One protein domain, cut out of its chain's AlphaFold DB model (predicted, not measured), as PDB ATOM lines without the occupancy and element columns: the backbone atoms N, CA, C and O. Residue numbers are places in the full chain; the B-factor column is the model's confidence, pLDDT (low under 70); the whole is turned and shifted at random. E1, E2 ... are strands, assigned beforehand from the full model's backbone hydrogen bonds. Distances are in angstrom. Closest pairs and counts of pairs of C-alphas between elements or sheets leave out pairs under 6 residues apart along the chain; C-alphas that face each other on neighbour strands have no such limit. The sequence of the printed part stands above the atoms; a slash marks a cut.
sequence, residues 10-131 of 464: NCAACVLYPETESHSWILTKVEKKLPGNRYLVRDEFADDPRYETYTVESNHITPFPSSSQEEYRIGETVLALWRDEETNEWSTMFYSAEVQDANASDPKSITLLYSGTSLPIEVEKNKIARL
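What this domain is: This is residues 10 to 131 of the 464 residues of the protein "SGF29 C-terminal domain-containing protein" of Tritrichomonas foetus (UniProt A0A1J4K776). Look for two small, nearly closed barrels side by side, each of five strands: E1 to E5 make one lobe, E6 to E10 the other. The bent long strands E2 and E7 pair for a short stretch and join the two barrels, and residues 84 to 89, in the hairpin of E6 and E7, stick out. The printed part has 122 residues, 67 of them in ten named strands, E1 to E10 in order along the chain, with no named helix; the class is all strand. By pairing they form one branched, strongly twisted antiparallel sheet with no single order. The whole is compact, with a radius of gyration of the C-alphas of 14.9 A and spans of 42 by 31 by 21 A.

Where its parts are: Start with the two longest strands: E2, residues 22 to 33, 24.1 A long, and E7, residues 90 to 101, 20.9 A long. E2 bends by 90 degrees at residue 29, and E7 by 114 degrees at residue 93. Find C-alpha 10 at (329.367, 202.021, 197.582), where E1, residues 10 to 17, begins; it runs 19.7 A and bends by 56 degrees at residue 14. E3 is residues 38 to 43, E4 residues 53 to 57 and E5 residues 61 to 63. E6, residues 77 to 83, is 18.1 A long and begins at C-alpha 77, (326.705, 186.939, 211.095). E8 is residues 109 to 114, E9 residues 120 to 124, and E10 residues 128 to 130, ending at C-alpha 130, (330.597, 191.856, 206.505).

How they stand to each other: Begin where E2 and E7 are antiparallel neighbours: N 27 and O 92 are 2.8 A apart. E1, E2, E3 and E4 form a meander, each strand the antiparallel neighbour of the one before; look for N 11 and O 28 at 2.8 A, N 29 and O 42 at 2.8 A, and N 39 and O 56 at 2.8 A. E5 is antiparallel to E1, with N 62 and O 12 at 2.9 A. The closest C-alphas of E1 and E4, Val 15 and Val 56, are 7.0 A apart. E6, E7, E8 and E9 form a second meander, with N 78 and O 97 at 2.8 A, N 98 and O 113 at 2.8 A, and N 110 and O 123 at 2.9 A. E10 is antiparallel to E6, with N 129 and O 79 at 2.8 A. The closest C-alphas of E6 and E9, Ala 80 and Val 123, are 8.0 A apart. E3 and E8 are apart.

The domain as a whole: The C-alphas of Pro 35 and Ser 105, the two farthest apart, are 44.2 A from each other. The printed part has no cut. The link from E5 to E6, residues 64 to 76, is long. The mean pLDDT of the printed part is 95.9, and no printed residue is under 70.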
ATOM      1  N   ASN A  10     330.492 202.420 196.744       98.25
ATOM      2  CA  ASN A  10     329.367 202.021 197.582       98.25
ATOM      3  C   ASN A  10     329.860 201.396 198.905       98.25
ATOM      4  O   ASN A  10     330.976 200.870 199.009       98.25
ATOM      5  N   CYS A  11     329.023 201.480 199.931       98.19
ATOM      6  CA  CYS A  11     329.257 200.954 201.270       98.19
ATOM      7  C   CYS A  11     327.924 200.630 201.952       98.19
ATOM      8  O   CYS A  11     326.911 201.266 201.666       98.19
ATOM      9  N   ALA A  12     327.942 199.687 202.894       98.31
ATOM     10  CA  ALA A  12     326.915 199.656 203.926       98.31
ATOM     11  C   ALA A  12     327.384 200.568 205.069       98.31
ATOM     12  O   ALA A  12     328.541 200.478 205.502       98.31
ATOM     13  N   ALA A  13     326.514 201.458 205.534       98.19
ATOM     14  CA  ALA A  13     326.794 202.381 206.630       98.19
ATOM     15  C   ALA A  13     325.694 202.289 207.687       98.19
ATOM     16  O   ALA A  13     324.516 202.229 207.346       98.19
ATOM     17  N   CYS A  14     326.083 202.280 208.957       97.81
ATOM     18  CA  CYS A  14     325.165 202.358 210.080       97.81
ATOM     19  C   CYS A  14     324.869 203.834 210.365       97.81
ATOM     20  O   CYS A  14     325.795 204.612 210.618       97.81
ATOM     21  N   VAL A  15     323.598 204.216 210.288       97.19
ATOM     22  CA  VAL A  15     323.117 205.585 210.500       97.19
ATOM     23  C   VAL A  15     322.046 205.605 211.584       97.19
ATOM     24  O   VAL A  15     321.326 204.626 211.770       97.19
ATOM     25  N   LEU A  16     321.945 206.727 212.290       95.44
ATOM     26  CA  LEU A  16     320.896 206.988 213.272       95.44
ATOM     27  C   LEU A  16     319.772 207.780 212.599       95.44
ATOM     28  O   LEU A  16     320.002 208.911 212.163       95.44
ATOM     29  N   TYR A  17     318.568 207.211 212.530       92.69
ATOM     30  CA  TYR A  17     317.387 207.937 212.060       92.69
ATOM     31  C   TYR A  17     316.791 208.766 213.213       92.69
ATOM     32  O   TYR A  17     316.398 208.194 214.228       92.69
ATOM     33  N   PRO A  18     316.691 210.105 213.097       89.94
ATOM     34  CA  PRO A  18     316.270 210.964 214.208       89.94
ATOM     35  C   PRO A  18     314.751 210.980 214.448       89.94
ATOM     36  O   PRO A  18     314.305 211.598 215.405       89.94
ATOM     37  N   GLU A  19     313.954 210.348 213.581       90.69
ATOM     38  CA  GLU A  19     312.496 210.218 213.758       90.69
ATOM     39  C   GLU A  19     312.116 208.963 214.571       90.69
ATOM     40  O   GLU A  19     311.032 208.909 215.147       90.69
ATOM     41  N   THR A  20     313.017 207.976 214.662       90.88
ATOM     42  CA  THR A  20     312.829 206.707 215.393       90.88
ATOM     43  C   THR A  20     313.867 206.473 216.494       90.88
ATOM     44  O   THR A  20     313.765 205.488 217.218       90.88
ATOM     45  N   GLU A  21     314.899 207.320 216.567       92.00
ATOM     46  CA  GLU A  21     316.107 207.172 217.398       92.00
ATOM     47  C   GLU A  21     316.828 205.813 217.225       92.00
ATOM     48  O   GLU A  21     317.666 205.416 218.034       92.00
ATOM     49  N   SER A  22     316.560 205.112 216.116       92.81
ATOM     50  CA  SER A  22     317.068 203.766 215.837       92.81
ATOM     51  C   SER A  22     318.279 203.769 214.903       92.81
ATOM     52  O   SER A  22     318.305 204.477 213.891       92.81
ATOM     53  N   HIS A  23     319.247 202.898 215.187       95.06
ATOM     54  CA  HIS A  23     320.374 202.625 214.299       95.06
ATOM     55  C   HIS A  23     319.999 201.607 213.211       95.06
ATOM     56  O   HIS A  23     319.570 200.497 213.517       95.06
ATOM     57  N   SER A  24     320.233 201.960 211.947       96.88
ATOM     58  CA  SER A  24     319.920 201.133 210.774       96.88
ATOM     59  C   SER A  24     321.118 201.055 209.828       96.88
ATOM     60  O   SER A  24     321.839 202.036 209.652       96.88
ATOM     61  N   TRP A  25     321.342 199.902 209.191       98.06
ATOM     62  CA  TRP A  25     322.372 199.754 208.158       98.06
ATOM     63  C   TRP A  25     321.775 200.004 206.768       98.06
ATOM     64  O   TRP A  25     320.811 199.345 206.388       98.06
ATOM     65  N   ILE A  26     322.356 200.926 205.998       98.25
ATOM     66  CA  ILE A  26     321.836 201.359 204.689       98.25
ATOM     67  C   ILE A  26     322.901 201.395 203.586       98.25
ATOM     68  O   ILE A  26     324.098 201.591 203.839       98.25
ATOM     69  N   LEU A  27     322.448 201.206 202.346       98.38
ATOM     70  CA  LEU A  27     323.237 201.297 201.122       98.38
ATOM     71  C   LEU A  27     323.535 202.755 200.788       98.38
ATOM     72  O   LEU A  27     322.671 203.520 200.381       98.38
ATOM     73  N   THR A  28     324.802 203.121 200.929       98.56
ATOM     74  CA  THR A  28     325.287 204.491 200.757       98.56
ATOM     75  C   THR A  28     326.535 204.522 199.884       98.56
ATOM     76  O   THR A  28     327.076 203.491 199.467       98.56
ATOM     77  N   LYS A  29     327.010 205.730 199.593       98.50
ATOM     78  CA  LYS A  29     328.165 206.003 198.741       98.50
ATOM     79  C   LYS A  29     329.124 206.932 199.462       98.50
ATOM     80  O   LYS A  29     328.723 207.979 199.968       98.50
ATOM     81  N   VAL A  30     330.405 206.577 199.513       98.56
ATOM     82  CA  VAL A  30     331.413 207.389 200.207       98.56
ATOM     83  C   VAL A  30     331.676 208.666 199.419       98.56
ATOM     84  O   VAL A  30     332.405 208.645 198.430       98.56
ATOM     85  N   GLU A  31     331.154 209.804 199.867       98.31
ATOM     86  CA  GLU A  31     331.471 211.089 199.245       98.31
ATOM     87  C   GLU A  31     332.918 211.488 199.571       98.31
ATOM     88  O   GLU A  31     333.708 211.816 198.678       98.31
ATOM     89  N   LYS A  32     333.298 211.427 200.860       97.94
ATOM     90  CA  LYS A  32     334.591 211.945 201.336       97.94
ATOM     91  C   LYS A  32     335.033 211.361 202.676       97.94
ATOM     92  O   LYS A  32     334.303 211.414 203.659       97.94
ATOM     93  N   LYS A  33     336.294 210.915 202.783       97.81
ATOM     94  CA  LYS A  33     336.903 210.654 204.102       97.81
ATOM     95  C   LYS A  33     337.191 211.969 204.840       97.81
ATOM     96  O   LYS A  33     337.867 212.848 204.305       97.81
ATOM     97  N   LEU A  34     336.723 212.065 206.081       97.81
ATOM     98  CA  LEU A  34     336.898 213.198 206.989       97.81
ATOM     99  C   LEU A  34     338.080 212.966 207.959       97.81
ATOM    100  O   LEU A  34     338.533 211.827 208.140       97.81
ATOM    101  N   PRO A  35     338.618 214.024 208.601       96.75
ATOM    102  CA  PRO A  35     339.550 213.864 209.718       96.75
ATOM    103  C   PRO A  35     338.893 213.136 210.905       96.75
ATOM    104  O   PRO A  35     337.675 213.166 211.080       96.75
ATOM    105  N   GLY A  36     339.713 212.484 211.735       94.69
ATOM    106  CA  GLY A  36     339.234 211.746 212.912       94.69
ATOM    107  C   GLY A  36     338.577 210.398 212.594       94.69
ATOM    108  O   GLY A  36     337.671 209.994 213.302       94.69
ATOM    109  N   ASN A  37     339.004 209.708 211.527       95.19
ATOM    110  CA  ASN A  37     338.480 208.390 211.122       95.19
ATOM    111  C   ASN A  37     336.968 208.327 210.822       95.19
ATOM    112  O   ASN A  37     336.380 207.250 210.848       95.19
ATOM    113  N   ARG A  38     336.366 209.451 210.429       97.44
ATOM    114  CA  ARG A  38     334.978 209.511 209.953       97.44
ATOM    115  C   ARG A  38     334.896 209.588 208.427       97.44
ATOM    116  O   ARG A  38     335.880 209.919 207.758       97.44
ATOM    117  N   TYR A  39     333.727 209.298 207.879       98.31
ATOM    118  CA  TYR A  39     333.398 209.415 206.462       98.31
ATOM    119  C   TYR A  39     332.095 210.199 206.315       98.31
ATOM    120  O   TYR A  39     331.166 210.000 207.091       98.31
ATOM    121  N   LEU A  40     332.046 211.082 205.322       98.25
ATOM    122  CA  LEU A  40     330.804 211.624 204.789       98.25
ATOM    123  C   LEU A  40     330.304 210.634 203.735       98.25
ATOM    124  O   LEU A  40     331.038 210.326 202.783       98.25
ATOM    125  N   VAL A  41     329.098 210.114 203.937       98.56
ATOM    126  CA  VAL A  41     328.406 209.209 203.015       98.56
ATOM    127  C   VAL A  41     327.100 209.843 202.553       98.56
ATOM    128  O   VAL A  41     326.475 210.588 203.308       98.56
ATOM    129  N   ARG A  42     326.707 209.544 201.316       98.44
ATOM    130  CA  ARG A  42     325.432 209.952 200.722       98.44
ATOM    131  C   ARG A  42     324.543 208.728 200.541       98.44
ATOM    132  O   ARG A  42     325.030 207.702 200.061       98.44
ATOM    133  N   ASP A  43     323.282 208.844 200.920       98.25
ATOM    134  CA  ASP A  43     322.222 207.933 200.503       98.25
ATOM    135  C   ASP A  43     321.700 208.419 199.141       98.25
ATOM    136  O   ASP A  43     321.359 209.590 198.985       98.25
ATOM    137  N   GLU A  44     321.714 207.552 198.125       97.56
ATOM    138  CA  GLU A  44     321.200 207.884 196.785       97.56
ATOM    139  C   GLU A  44     319.710 207.519 196.621       97.56
ATOM    140  O   GLU A  44     319.162 207.699 195.534       97.56
ATOM    141  N   PHE A  45     319.063 207.039 197.691       96.69
ATOM    142  CA  PHE A  45     317.678 206.561 197.730       96.69
ATOM    143  C   PHE A  45     316.810 207.263 198.794       96.69
ATOM    144  O   PHE A  45     315.675 206.852 199.018       96.69
ATOM    145  N   ALA A  46     317.318 208.301 199.463       96.19
ATOM    146  CA  ALA A  46     316.558 209.050 200.461       96.19
ATOM    147  C   ALA A  46     315.504 209.969 199.810       96.19
ATOM    148  O   ALA A  46     315.855 210.891 199.074       96.19
ATOM    149  N   ASP A  47     314.222 209.763 200.138       95.38
ATOM    150  CA  ASP A  47     313.107 210.599 199.656       95.38
ATOM    151  C   ASP A  47     313.159 212.049 200.177       95.38
ATOM    152  O   ASP A  47     312.696 212.980 199.514       95.38
ATOM    153  N   ASP A  48     313.726 212.254 201.370       94.94
ATOM    154  CA  ASP A  48     313.883 213.567 201.997       94.94
ATOM    155  C   ASP A  48     315.359 214.017 201.949       94.94
ATOM    156  O   ASP A  48     316.224 213.325 202.497       94.94
ATOM    157  N   PRO A  49     315.679 215.202 201.386       95.69
ATOM    158  CA  PRO A  49     317.030 215.770 201.400       95.69
ATOM    159  C   PRO A  49     317.669 215.918 202.795       95.69
ATOM    160  O   PRO A  49     318.894 215.982 202.902       95.69
ATOM    161  N   ARG A  50     316.881 215.941 203.884       93.31
ATOM    162  CA  ARG A  50     317.387 215.873 205.273       93.31
ATOM    163  C   ARG A  50     318.127 214.561 205.570       93.31
ATOM    164  O   ARG A  50     318.999 214.553 206.435       93.31
ATOM    165  N   TYR A  51     317.790 213.488 204.856       94.62
ATOM    166  CA  TYR A  51     318.317 212.127 205.011       94.62
ATOM    167  C   TYR A  51     319.277 211.717 203.888       94.62
ATOM    168  O   TYR A  51     319.732 210.579 203.844       94.62
ATOM    169  N   GLU A  52     319.652 212.658 203.018       96.88
ATOM    170  CA  GLU A  52     320.563 212.416 201.899       96.88
ATOM    171  C   GLU A  52     322.031 212.231 202.333       96.88
ATOM    172  O   GLU A  52     322.781 211.540 201.647       96.88
ATOM    173  N   THR A  53     322.493 212.825 203.446       98.00
ATOM    174  CA  THR A  53     323.918 212.749 203.847       98.00
ATOM    175  C   THR A  53     324.146 212.505 205.338       98.00
ATOM    176  O   THR A  53     323.520 213.123 206.195       98.00
ATOM    177  N   TYR A  54     325.123 211.646 205.650       98.19
ATOM    178  CA  TYR A  54     325.474 211.244 207.015       98.19
ATOM    179  C   TYR A  54     326.983 211.315 207.262       98.19
ATOM    180  O   TYR A  54     327.798 211.004 206.391       98.19
ATOM    181  N   THR A  55     327.375 211.668 208.488       97.88
ATOM    182  CA  THR A  55     328.761 211.532 208.964       97.88
ATOM    183  C   THR A  55     328.876 210.302 209.856       97.88
ATOM    184  O   THR A  55     328.445 210.338 211.005       97.88
ATOM    185  N   VAL A  56     329.496 209.239 209.344       97.50
ATOM    186  CA  VAL A  56     329.639 207.942 210.032       97.50
ATOM    187  C   VAL A  56     331.087 207.660 210.436       97.50
ATOM    188  O   VAL A  56     332.041 208.164 209.833       97.50
ATOM    189  N   GLU A  57     331.279 206.853 211.475       96.94
ATOM    190  CA  GLU A  57     332.602 206.455 211.967       96.94
ATOM    191  C   GLU A  57     333.173 205.224 211.239       96.94
ATOM    192  O   GLU A  57     332.450 204.446 210.626       96.94
ATOM    193  N   SER A  58     334.494 204.999 211.308       95.94
ATOM    194  CA  SER A  58     335.161 203.889 210.594       95.94
ATOM    195  C   SER A  58     334.823 202.463 211.063       95.94
ATOM    196  O   SER A  58     335.218 201.509 210.399       95.94
ATOM    197  N   ASN A  59     334.149 202.321 212.203       96.25
ATOM    198  CA  ASN A  59     333.541 201.094 212.738       96.25
ATOM    199  C   ASN A  59     332.055 200.952 212.352       96.25
ATOM    200  O   ASN A  59     331.522 199.856 212.445       96.25
ATOM    201  N   HIS A  60     331.420 202.027 211.877       97.12
ATOM    202  CA  HIS A  60     330.016 202.101 211.455       97.12
ATOM    203  C   HIS A  60     329.873 202.086 209.918       97.12
ATOM    204  O   HIS A  60     328.881 202.551 209.366       97.12
ATOM    205  N   ILE A  61     330.889 201.596 209.197       97.62
ATOM    206  CA  ILE A  61     330.926 201.575 207.730       97.62
ATOM    207  C   ILE A  61     331.763 200.397 207.219       97.62
ATOM    208  O   ILE A  61     332.832 200.098 207.755       97.62
ATOM    209  N   THR A  62     331.293 199.737 206.163       97.12
ATOM    210  CA  THR A  62     331.922 198.547 205.565       97.12
ATOM    211  C   THR A  62     331.835 198.606 204.028       97.12
ATOM    212  O   THR A  62     330.878 199.185 203.502       97.12
ATOM    213  N   PRO A  63     332.836 198.111 203.267       97.12
ATOM    214  CA  PRO A  63     332.769 198.097 201.802       97.12
ATOM    215  C   PRO A  63     331.564 197.299 201.292       97.12
ATOM    216  O   PRO A  63     331.232 196.252 201.841       97.12
ATOM    217  N   PHE A  64     330.949 197.773 200.207       97.44
ATOM    218  CA  PHE A  64     329.876 197.057 199.525       97.44
ATOM    219  C   PHE A  64     330.033 197.151 197.993       97.44
ATOM    220  O   PHE A  64     330.283 198.249 197.489       97.44
ATOM    221  N   PRO A  65     329.872 196.050 197.233       94.94
ATOM    222  CA  PRO A  65     329.756 194.665 197.705       94.94
ATOM    223  C   PRO A  65     331.013 194.193 198.457       94.94
ATOM    224  O   PRO A  65     332.088 194.784 198.314       94.94
ATOM    225  N   SER A  66     330.886 193.113 199.235       91.56
ATOM    226  CA  SER A  66     332.060 192.363 199.715       91.56
ATOM    227  C   SER A  66     332.880 191.834 198.532       91.56
ATOM    228  O   SER A  66     332.398 191.774 197.395       91.56
ATOM    229  N   SER A  67     334.136 191.446 198.763       88.50
ATOM    230  CA  SER A  67     334.969 190.953 197.665       88.50
ATOM    231  C   SER A  67     334.456 189.603 197.143       88.50
ATOM    232  O   SER A  67     334.059 188.727 197.905       88.50
ATOM    233  N   SER A  68     334.479 189.385 195.826       81.12
ATOM    234  CA  SER A  68     333.968 188.141 195.217       81.12
ATOM    235  C   SER A  68     334.799 186.887 195.538       81.12
ATOM    236  O   SER A  68     334.424 185.785 195.149       81.12
ATOM    237  N   GLN A  69     335.922 187.059 196.242       85.81
ATOM    238  CA  GLN A  69     336.815 186.006 196.729       85.81
ATOM    239  C   GLN A  69     336.639 185.739 198.240       85.81
ATOM    240  O   GLN A  69     337.410 184.973 198.812       85.81
ATOM    241  N   GLU A  70     335.669 186.378 198.909       89.00
ATOM    242  CA  GLU A  70     335.447 186.210 200.350       89.00
ATOM    243  C   GLU A  70     334.624 184.958 200.678       89.00
ATOM    244  O   GLU A  70     333.431 184.868 200.395       89.00
ATOM    245  N   GLU A  71     335.267 184.006 201.351       94.06
ATOM    246  CA  GLU A  71     334.632 182.797 201.878       94.06
ATOM    247  C   GLU A  71     333.870 183.111 203.173       94.06
ATOM    248  O   GLU A  71     334.463 183.407 204.217       94.06
ATOM    249  N   TYR A  72     332.542 183.076 203.109       96.06
ATOM    250  CA  TYR A  72     331.668 183.162 204.280       96.06
ATOM    251  C   TYR A  72     331.639 181.828 205.029       96.06
ATOM    252  O   TYR A  72     331.672 180.764 204.407       96.06
ATOM    253  N   ARG A  73     331.577 181.867 206.362       96.56
ATOM    254  CA  ARG A  73     331.525 180.655 207.198       96.56
ATOM    255  C   ARG A  73     330.103 180.364 207.652       96.56
ATOM    256  O   ARG A  73     329.361 181.285 207.953       96.56
ATOM    257  N   ILE A  74     329.744 179.087 207.769       97.62
ATOM    258  CA  ILE A  74     328.477 178.693 208.401       97.62
ATOM    259  C   ILE A  74     328.490 179.162 209.867       97.62
ATOM    260  O   ILE A  74     329.502 178.993 210.555       97.62
ATOM    261  N   GLY A  75     327.400 179.787 210.314       97.62
ATOM    262  CA  GLY A  75     327.298 180.466 211.610       97.62
ATOM    263  C   GLY A  75     327.927 181.867 211.660       97.62
ATOM    264  O   GLY A  75     328.050 182.444 212.738       97.62
ATOM    265  N   GLU A  76     328.367 182.430 210.528       97.25
ATOM    266  CA  GLU A  76     328.848 183.814 210.463       97.25
ATOM    267  C   GLU A  76     327.677 184.799 210.345       97.25
ATOM    268  O   GLU A  76     326.813 184.649 209.479       97.25
ATOM    269  N   THR A  77     327.660 185.829 211.196       97.19
ATOM    270  CA  THR A  77     326.705 186.939 211.095       97.19
ATOM    271  C   THR A  77     327.161 187.938 210.032       97.19
ATOM    272  O   THR A  77     328.283 188.451 210.077       97.19
ATOM    273  N   VAL A  78     326.279 188.240 209.085       97.56
ATOM    274  CA  VAL A  78     326.506 189.157 207.963       97.56
ATOM    275  C   VAL A  78     325.380 190.187 207.860       97.56
ATOM    276  O   VAL A  78     324.309 190.025 208.443       97.56
ATOM    277  N   LEU A  79     325.624 191.250 207.099       98.06
ATOM    278  CA  LEU A  79     324.612 192.213 206.674       98.06
ATOM    279  C   LEU A  79     324.193 191.872 205.243       98.06
ATOM    280  O   LEU A  79     325.051 191.801 204.364       98.06
ATOM    281  N   ALA A  80     322.901 191.696 204.981       98.25
ATOM    282  CA  ALA A  80     322.392 191.382 203.645       98.25
ATOM    283  C   ALA A  80     321.218 192.286 203.251       98.25
ATOM    284  O   ALA A  80     320.379 192.618 204.089       98.25
ATOM    285  N   LEU A  81     321.165 192.686 201.978       98.12
ATOM    286  CA  LEU A  81     319.987 193.344 201.409       98.12
ATOM    287  C   LEU A  81     318.863 192.317 201.253       98.12
ATOM    288  O   LEU A  81     319.080 191.242 200.692       98.12
ATOM    289  N   TRP A  82     317.665 192.669 201.708       97.56
ATOM    290  CA  TRP A  82     316.457 191.886 201.470       97.56
ATOM    291  C   TRP A  82     316.047 191.981 199.995       97.56
ATOM    292  O   TRP A  82     316.353 192.961 199.311       97.56
ATOM    293  N   ARG A  83     315.333 190.970 199.500       97.19
ATOM    294  CA  ARG A  83     314.684 190.984 198.186       97.19
ATOM    295  C   ARG A  83     313.196 190.820 198.407       97.19
ATOM    296  O   ARG A  83     312.791 189.856 199.050       97.19
ATOM    297  N   ASP A  84     312.406 191.749 197.898       95.62
ATOM    298  CA  ASP A  84     310.961 191.579 197.897       95.62
ATOM    299  C   ASP A  84     310.567 190.485 196.889       95.62
ATOM    300  O   ASP A  84     311.078 190.440 195.768       95.62
ATOM    301  N   GLU A  85     309.681 189.583 197.304       94.12
ATOM    302  CA  GLU A  85     309.185 188.485 196.473       94.12
ATOM    303  C   GLU A  85     308.111 188.966 195.480       94.12
ATOM    304  O   GLU A  85     307.965 188.360 194.418       94.12
ATOM    305  N   GLU A  86     307.396 190.059 195.782       95.81
ATOM    306  CA  GLU A  86     306.310 190.578 194.937       95.81
ATOM    307  C   GLU A  86     306.824 191.494 193.815       95.81
ATOM    308  O   GLU A  86     306.549 191.249 192.637       95.81
ATOM    309  N   THR A  87     307.608 192.525 194.146       96.44
ATOM    310  CA  THR A  87     308.213 193.437 193.152       96.44
ATOM    311  C   THR A  87     309.485 192.886 192.508       96.44
ATOM    312  O   THR A  87     309.899 193.378 191.457       96.44
ATOM    313  N   ASN A  88     310.111 191.862 193.106       95.31
ATOM    314  CA  ASN A  88     311.418 191.316 192.716       95.31
ATOM    315  C   ASN A  88     312.594 192.324 192.854       95.31
ATOM    316  O   ASN A  88     313.702 192.071 192.364       95.31
ATOM    317  N   GLU A  89     312.385 193.445 193.553       97.12
ATOM    318  CA  GLU A  89     313.404 194.467 193.818       97.12
ATOM    319  C   GLU A  89     314.235 194.162 195.081       97.12
ATOM    320  O   GLU A  89     313.866 193.347 195.929       97.12
ATOM    321  N   TRP A  90     315.406 194.799 195.199       97.50
ATOM    322  CA  TRP A  90     316.284 194.677 196.370       97.50
ATOM    323  C   TRP A  90     316.139 195.904 197.269       97.50
ATOM    324  O   TRP A  90     316.149 197.028 196.772       97.50
ATOM    325  N   SER A  91     316.082 195.695 198.585       97.81
ATOM    326  CA  SER A  91     316.036 196.782 199.560       97.81
ATOM    327  C   SER A  91     317.305 197.636 199.527       97.81
ATOM    328  O   SER A  91     318.391 197.184 199.159       97.81
ATOM    329  N   THR A  92     317.173 198.878 199.984       97.75
ATOM    330  CA  THR A  92     318.290 199.797 200.257       97.75
ATOM    331  C   THR A  92     318.820 199.632 201.687       97.75
ATOM    332  O   THR A  92     319.980 199.932 201.961       97.75
ATOM    333  N   MET A  93     318.001 199.091 202.595       97.88
ATOM    334  CA  MET A  93     318.391 198.683 203.947       97.88
ATOM    335  C   MET A  93     319.061 197.302 203.961       97.88
ATOM    336  O   MET A  93     318.654 196.401 203.223       97.88
ATOM    337  N   PHE A  94     320.045 197.128 204.843       98.38
ATOM    338  CA  PHE A  94     320.662 195.847 205.183       98.38
ATOM    339  C   PHE A  94     320.104 195.303 206.499       98.38
ATOM    340  O   PHE A  94     319.972 196.030 207.484       98.38
ATOM    341  N   TYR A  95     319.899 193.993 206.542       97.88
ATOM    342  CA  TYR A  95     319.417 193.261 207.707       97.88
ATOM    343  C   TYR A  95     320.491 192.291 208.209       97.88
ATOM    344  O   TYR A  95     321.273 191.752 207.423       97.88
ATOM    345  N   SER A  96     320.524 192.059 209.522       97.25
ATOM    346  CA  SER A  96     321.395 191.052 210.137       97.25
ATOM    347  C   SER A  96     320.923 189.649 209.745       97.25
ATOM    348  O   SER A  96     319.741 189.332 209.913       97.25
ATOM    349  N   ALA A  97     321.822 188.796 209.263       98.06
ATOM    350  CA  ALA A  97     321.523 187.412 208.901       98.06
ATOM    351  C   ALA A  97     322.664 186.457 209.284       98.06
ATOM    352  O   ALA A  97     323.832 186.843 209.295       98.06
ATOM    353  N   GLU A  98     322.333 185.200 209.567       98.19
ATOM    354  CA  GLU A  98     323.289 184.117 209.813       98.19
ATOM    355  C   GLU A  98     323.466 183.267 208.548       98.19
ATOM    356  O   GLU A  98     322.489 182.845 207.923       98.19
ATOM    357  N   VAL A  99     324.711 182.982 208.170       98.19
ATOM    358  CA  VAL A  99     325.026 182.090 207.045       98.19
ATOM    359  C   VAL A  99     324.720 180.639 207.432       98.19
ATOM    360  O   VAL A  99     325.419 180.054 208.258       98.19
ATOM    361  N   GLN A 100     323.697 180.046 206.815       97.88
ATOM    362  CA  GLN A 100     323.295 178.650 207.037       97.88
ATOM    363  C   GLN A 100     324.050 177.679 206.120       97.88
ATOM    364  O   GLN A 100     324.482 176.622 206.570       97.88
ATOM    365  N   ASP A 101     324.257 178.047 204.851       96.25
ATOM    366  CA  ASP A 101     325.104 177.283 203.929       96.25
ATOM    367  C   ASP A 101     325.904 178.215 203.013       96.25
ATOM    368  O   ASP A 101     325.355 179.118 202.380       96.25
ATOM    369  N   ALA A 102     327.214 177.981 202.940       91.00
ATOM    370  CA  ALA A 102     328.145 178.704 202.077       91.00
ATOM    371  C   ALA A 102     328.338 178.040 200.695       91.00
ATOM    372  O   ALA A 102     328.929 178.654 199.802       91.00
ATOM    373  N   ASN A 103     327.845 176.806 200.523       85.94
ATOM    374  CA  ASN A 103     327.959 175.973 199.323       85.94
ATOM    375  C   ASN A 103     326.595 175.795 198.629       85.94
ATOM    376  O   ASN A 103     326.198 174.680 198.292       85.94
ATOM    377  N   ALA A 104     325.882 176.905 198.421       82.31
ATOM    378  CA  ALA A 104     324.659 176.930 197.624       82.31
ATOM    379  C   ALA A 104     324.899 176.450 196.173       82.31
ATOM    380  O   ALA A 104     326.037 176.326 195.711       82.31
ATOM    381  N   SER A 105     323.811 176.170 195.447       88.69
ATOM    382  CA  SER A 105     323.873 175.540 194.117       88.69
ATOM    383  C   SER A 105     324.589 176.395 193.060       88.69
ATOM    384  O   SER A 105     325.188 175.837 192.138       88.69
ATOM    385  N   ASP A 106     324.561 177.727 193.190       92.06
ATOM    386  CA  ASP A 106     325.435 178.643 192.448       92.06
ATOM    387  C   ASP A 106     326.604 179.076 193.360       92.06
ATOM    388  O   ASP A 106     326.369 179.614 194.442       92.06
ATOM    389  N   PRO A 107     327.884 178.946 192.949       92.38
ATOM    390  CA  PRO A 107     329.010 179.501 193.706       92.38
ATOM    391  C   PRO A 107     328.938 181.026 193.937       92.38
ATOM    392  O   PRO A 107     329.734 181.551 194.724       92.38
ATOM    393  N   LYS A 108     328.024 181.756 193.285       94.38
ATOM    394  CA  LYS A 108     327.737 183.182 193.519       94.38
ATOM    395  C   LYS A 108     326.700 183.450 194.610       94.38
ATOM    396  O   LYS A 108     326.634 184.599 195.043       94.38
ATOM    397  N   SER A 109     325.915 182.473 195.057       95.69
ATOM    398  CA  SER A 109     324.938 182.628 196.143       95.69
ATOM    399  C   SER A 109     325.439 182.010 197.454       95.69
ATOM    400  O   SER A 109     326.428 181.273 197.476       95.69
ATOM    401  N   ILE A 110     324.786 182.358 198.566       96.62
ATOM    402  CA  ILE A 110     324.798 181.606 199.831       96.62
ATOM    403  C   ILE A 110     323.393 181.594 200.435       96.62
ATOM    404  O   ILE A 110     322.568 182.455 200.129       96.62
ATOM    405  N   THR A 111     323.141 180.638 201.321       97.56
ATOM    406  CA  THR A 111     321.867 180.503 202.029       97.56
ATOM    407  C   THR A 111     321.952 181.205 203.382       97.56
ATOM    408  O   THR A 111     322.779 180.844 204.223       97.56
ATOM    409  N   LEU A 112     321.090 182.197 203.600       98.00
ATOM    410  CA  LEU A 112     321.028 183.024 204.807       98.00
ATOM    411  C   LEU A 112     319.745 182.775 205.604       98.00
ATOM    412  O   LEU A 112     318.678 182.610 205.022       98.00
ATOM    413  N   LEU A 113     319.827 182.840 206.932       98.06
ATOM    414  CA  LEU A 113     318.674 182.982 207.821       98.06
ATOM    415  C   LEU A 113     318.649 184.414 208.365       98.06
ATOM    416  O   LEU A 113     319.560 184.821 209.084       98.06
ATOM    417  N   TYR A 114     317.627 185.189 208.011       98.00
ATOM    418  CA  TYR A 114     317.492 186.571 208.473       98.00
ATOM    419  C   TYR A 114     317.046 186.637 209.939       98.00
ATOM    420  O   TYR A 114     316.229 185.837 210.397       98.00
ATOM    421  N   SER A 115     317.560 187.622 210.677       96.62
ATOM    422  CA  SER A 115     317.222 187.827 212.090       96.62
ATOM    423  C   SER A 115     315.719 188.075 212.244       96.62
ATOM    424  O   SER A 115     315.177 189.007 211.656       96.62
ATOM    425  N   GLY A 116     315.043 187.232 213.029       95.75
ATOM    426  CA  GLY A 116     313.589 187.290 213.217       95.75
ATOM    427  C   GLY A 116     312.761 186.507 212.188       95.75
ATOM    428  O   GLY A 116     311.553 186.372 212.383       95.75
ATOM    429  N   THR A 117     313.365 185.937 211.136       96.50
ATOM    430  CA  THR A 117     312.677 184.992 210.239       96.50
ATOM    431  C   THR A 117     312.986 183.540 210.619       96.50
ATOM    432  O   THR A 117     313.899 183.248 211.389       96.50
ATOM    433  N   SER A 118     312.185 182.605 210.104       96.06
ATOM    434  CA  SER A 118     312.343 181.160 210.332       96.06
ATOM    435  C   SER A 118     312.583 180.382 209.034       96.06
ATOM    436  O   SER A 118     312.333 179.177 208.988       96.06
ATOM    437  N   LEU A 119     312.941 181.077 207.952       95.94
ATOM    438  CA  LEU A 119     313.067 180.517 206.610       95.94
ATOM    439  C   LEU A 119     314.444 180.878 206.036       95.94
ATOM    440  O   LEU A 119     314.787 182.062 206.025       95.94
ATOM    441  N   PRO A 120     315.227 179.890 205.569       97.00
ATOM    442  CA  PRO A 120     316.459 180.153 204.844       97.00
ATOM    443  C   PRO A 120     316.148 180.704 203.445       97.00
ATOM    444  O   PRO A 120     315.275 180.182 202.753       97.00
ATOM    445  N   ILE A 121     316.876 181.739 203.029       96.88
ATOM    446  CA  ILE A 121     316.715 182.443 201.749       96.88
ATOM    447  C   ILE A 121     318.055 182.438 201.006       96.88
ATOM    448  O   ILE A 121     319.106 182.677 201.601       96.88
ATOM    449  N   GLU A 122     318.028 182.163 199.703       96.94
ATOM    450  CA  GLU A 122     319.216 182.193 198.844       96.94
ATOM    451  C   GLU A 122     319.512 183.629 198.379       96.94
ATOM    452  O   GLU A 122     318.659 184.303 197.802       96.94
ATOM    453  N   VAL A 123     320.729 184.114 198.647       96.75
ATOM    454  CA  VAL A 123     321.136 185.510 198.424       96.75
ATOM    455  C   VAL A 123     322.467 185.562 197.673       96.75
ATOM    456  O   VAL A 123     323.418 184.857 198.009       96.75
ATOM    457  N   GLU A 124     322.561 186.413 196.649       96.25
ATOM    458  CA  GLU A 124     323.806 186.644 195.907       96.25
ATOM    459  C   GLU A 124     324.894 187.243 196.819       96.25
ATOM    460  O   GLU A 124     324.664 188.231 197.514       96.25
ATOM    461  N   LYS A 125     326.132 186.742 196.739       96.44
ATOM    462  CA  LYS A 125     327.303 187.238 197.494       96.44
ATOM    463  C   LYS A 125     327.612 188.725 197.247       96.44
ATOM    464  O   LYS A 125     328.317 189.337 198.045       96.44
ATOM    465  N   ASN A 126     327.072 189.316 196.174       96.88
ATOM    466  CA  ASN A 126     327.156 190.748 195.866       96.88
ATOM    467  C   ASN A 126     326.116 191.621 196.616       96.88
ATOM    468  O   ASN A 126     326.222 192.843 196.571       96.88
ATOM    469  N   LYS A 127     325.148 191.020 197.322       97.62
ATOM    470  CA  LYS A 127     324.144 191.689 198.178       97.62
ATOM    471  C   LYS A 127     324.505 191.649 199.662       97.62
ATOM    472  O   LYS A 127     323.707 192.054 200.502       97.62
ATOM    473  N   ILE A 128     325.711 191.176 199.974       97.44
ATOM    474  CA  ILE A 128     326.161 190.867 201.328       97.44
ATOM    475  C   ILE A 128     327.392 191.712 201.677       97.44
ATOM    476  O   ILE A 128     328.332 191.849 200.886       97.44
ATOM    477  N   ALA A 129     327.380 192.271 202.882       97.38
ATOM    478  CA  ALA A 129     328.461 193.006 203.520       97.38
ATOM    479  C   ALA A 129     328.861 192.309 204.833       97.38
ATOM    480  O   ALA A 129     328.007 191.832 205.582       97.38
ATOM    481  N   ARG A 130     330.158 192.275 205.161       96.25
ATOM    482  CA  ARG A 130     330.597 191.856 206.505       96.25
ATOM    483  C   ARG A 130     330.438 192.992 207.511       96.25
ATOM    484  O   ARG A 130     330.770 194.141 207.208       96.25
ATOM    485  N   LEU A 131     330.019 192.653 208.728       95.44
ATOM    486  CA  LEU A 131     330.110 193.545 209.885       95.44
ATOM    487  C   LEU A 131     331.585 193.936 210.127       95.44
ATOM    488  O   LEU A 131     332.458 193.063 210.073       95.44
TER     489      LEU A 131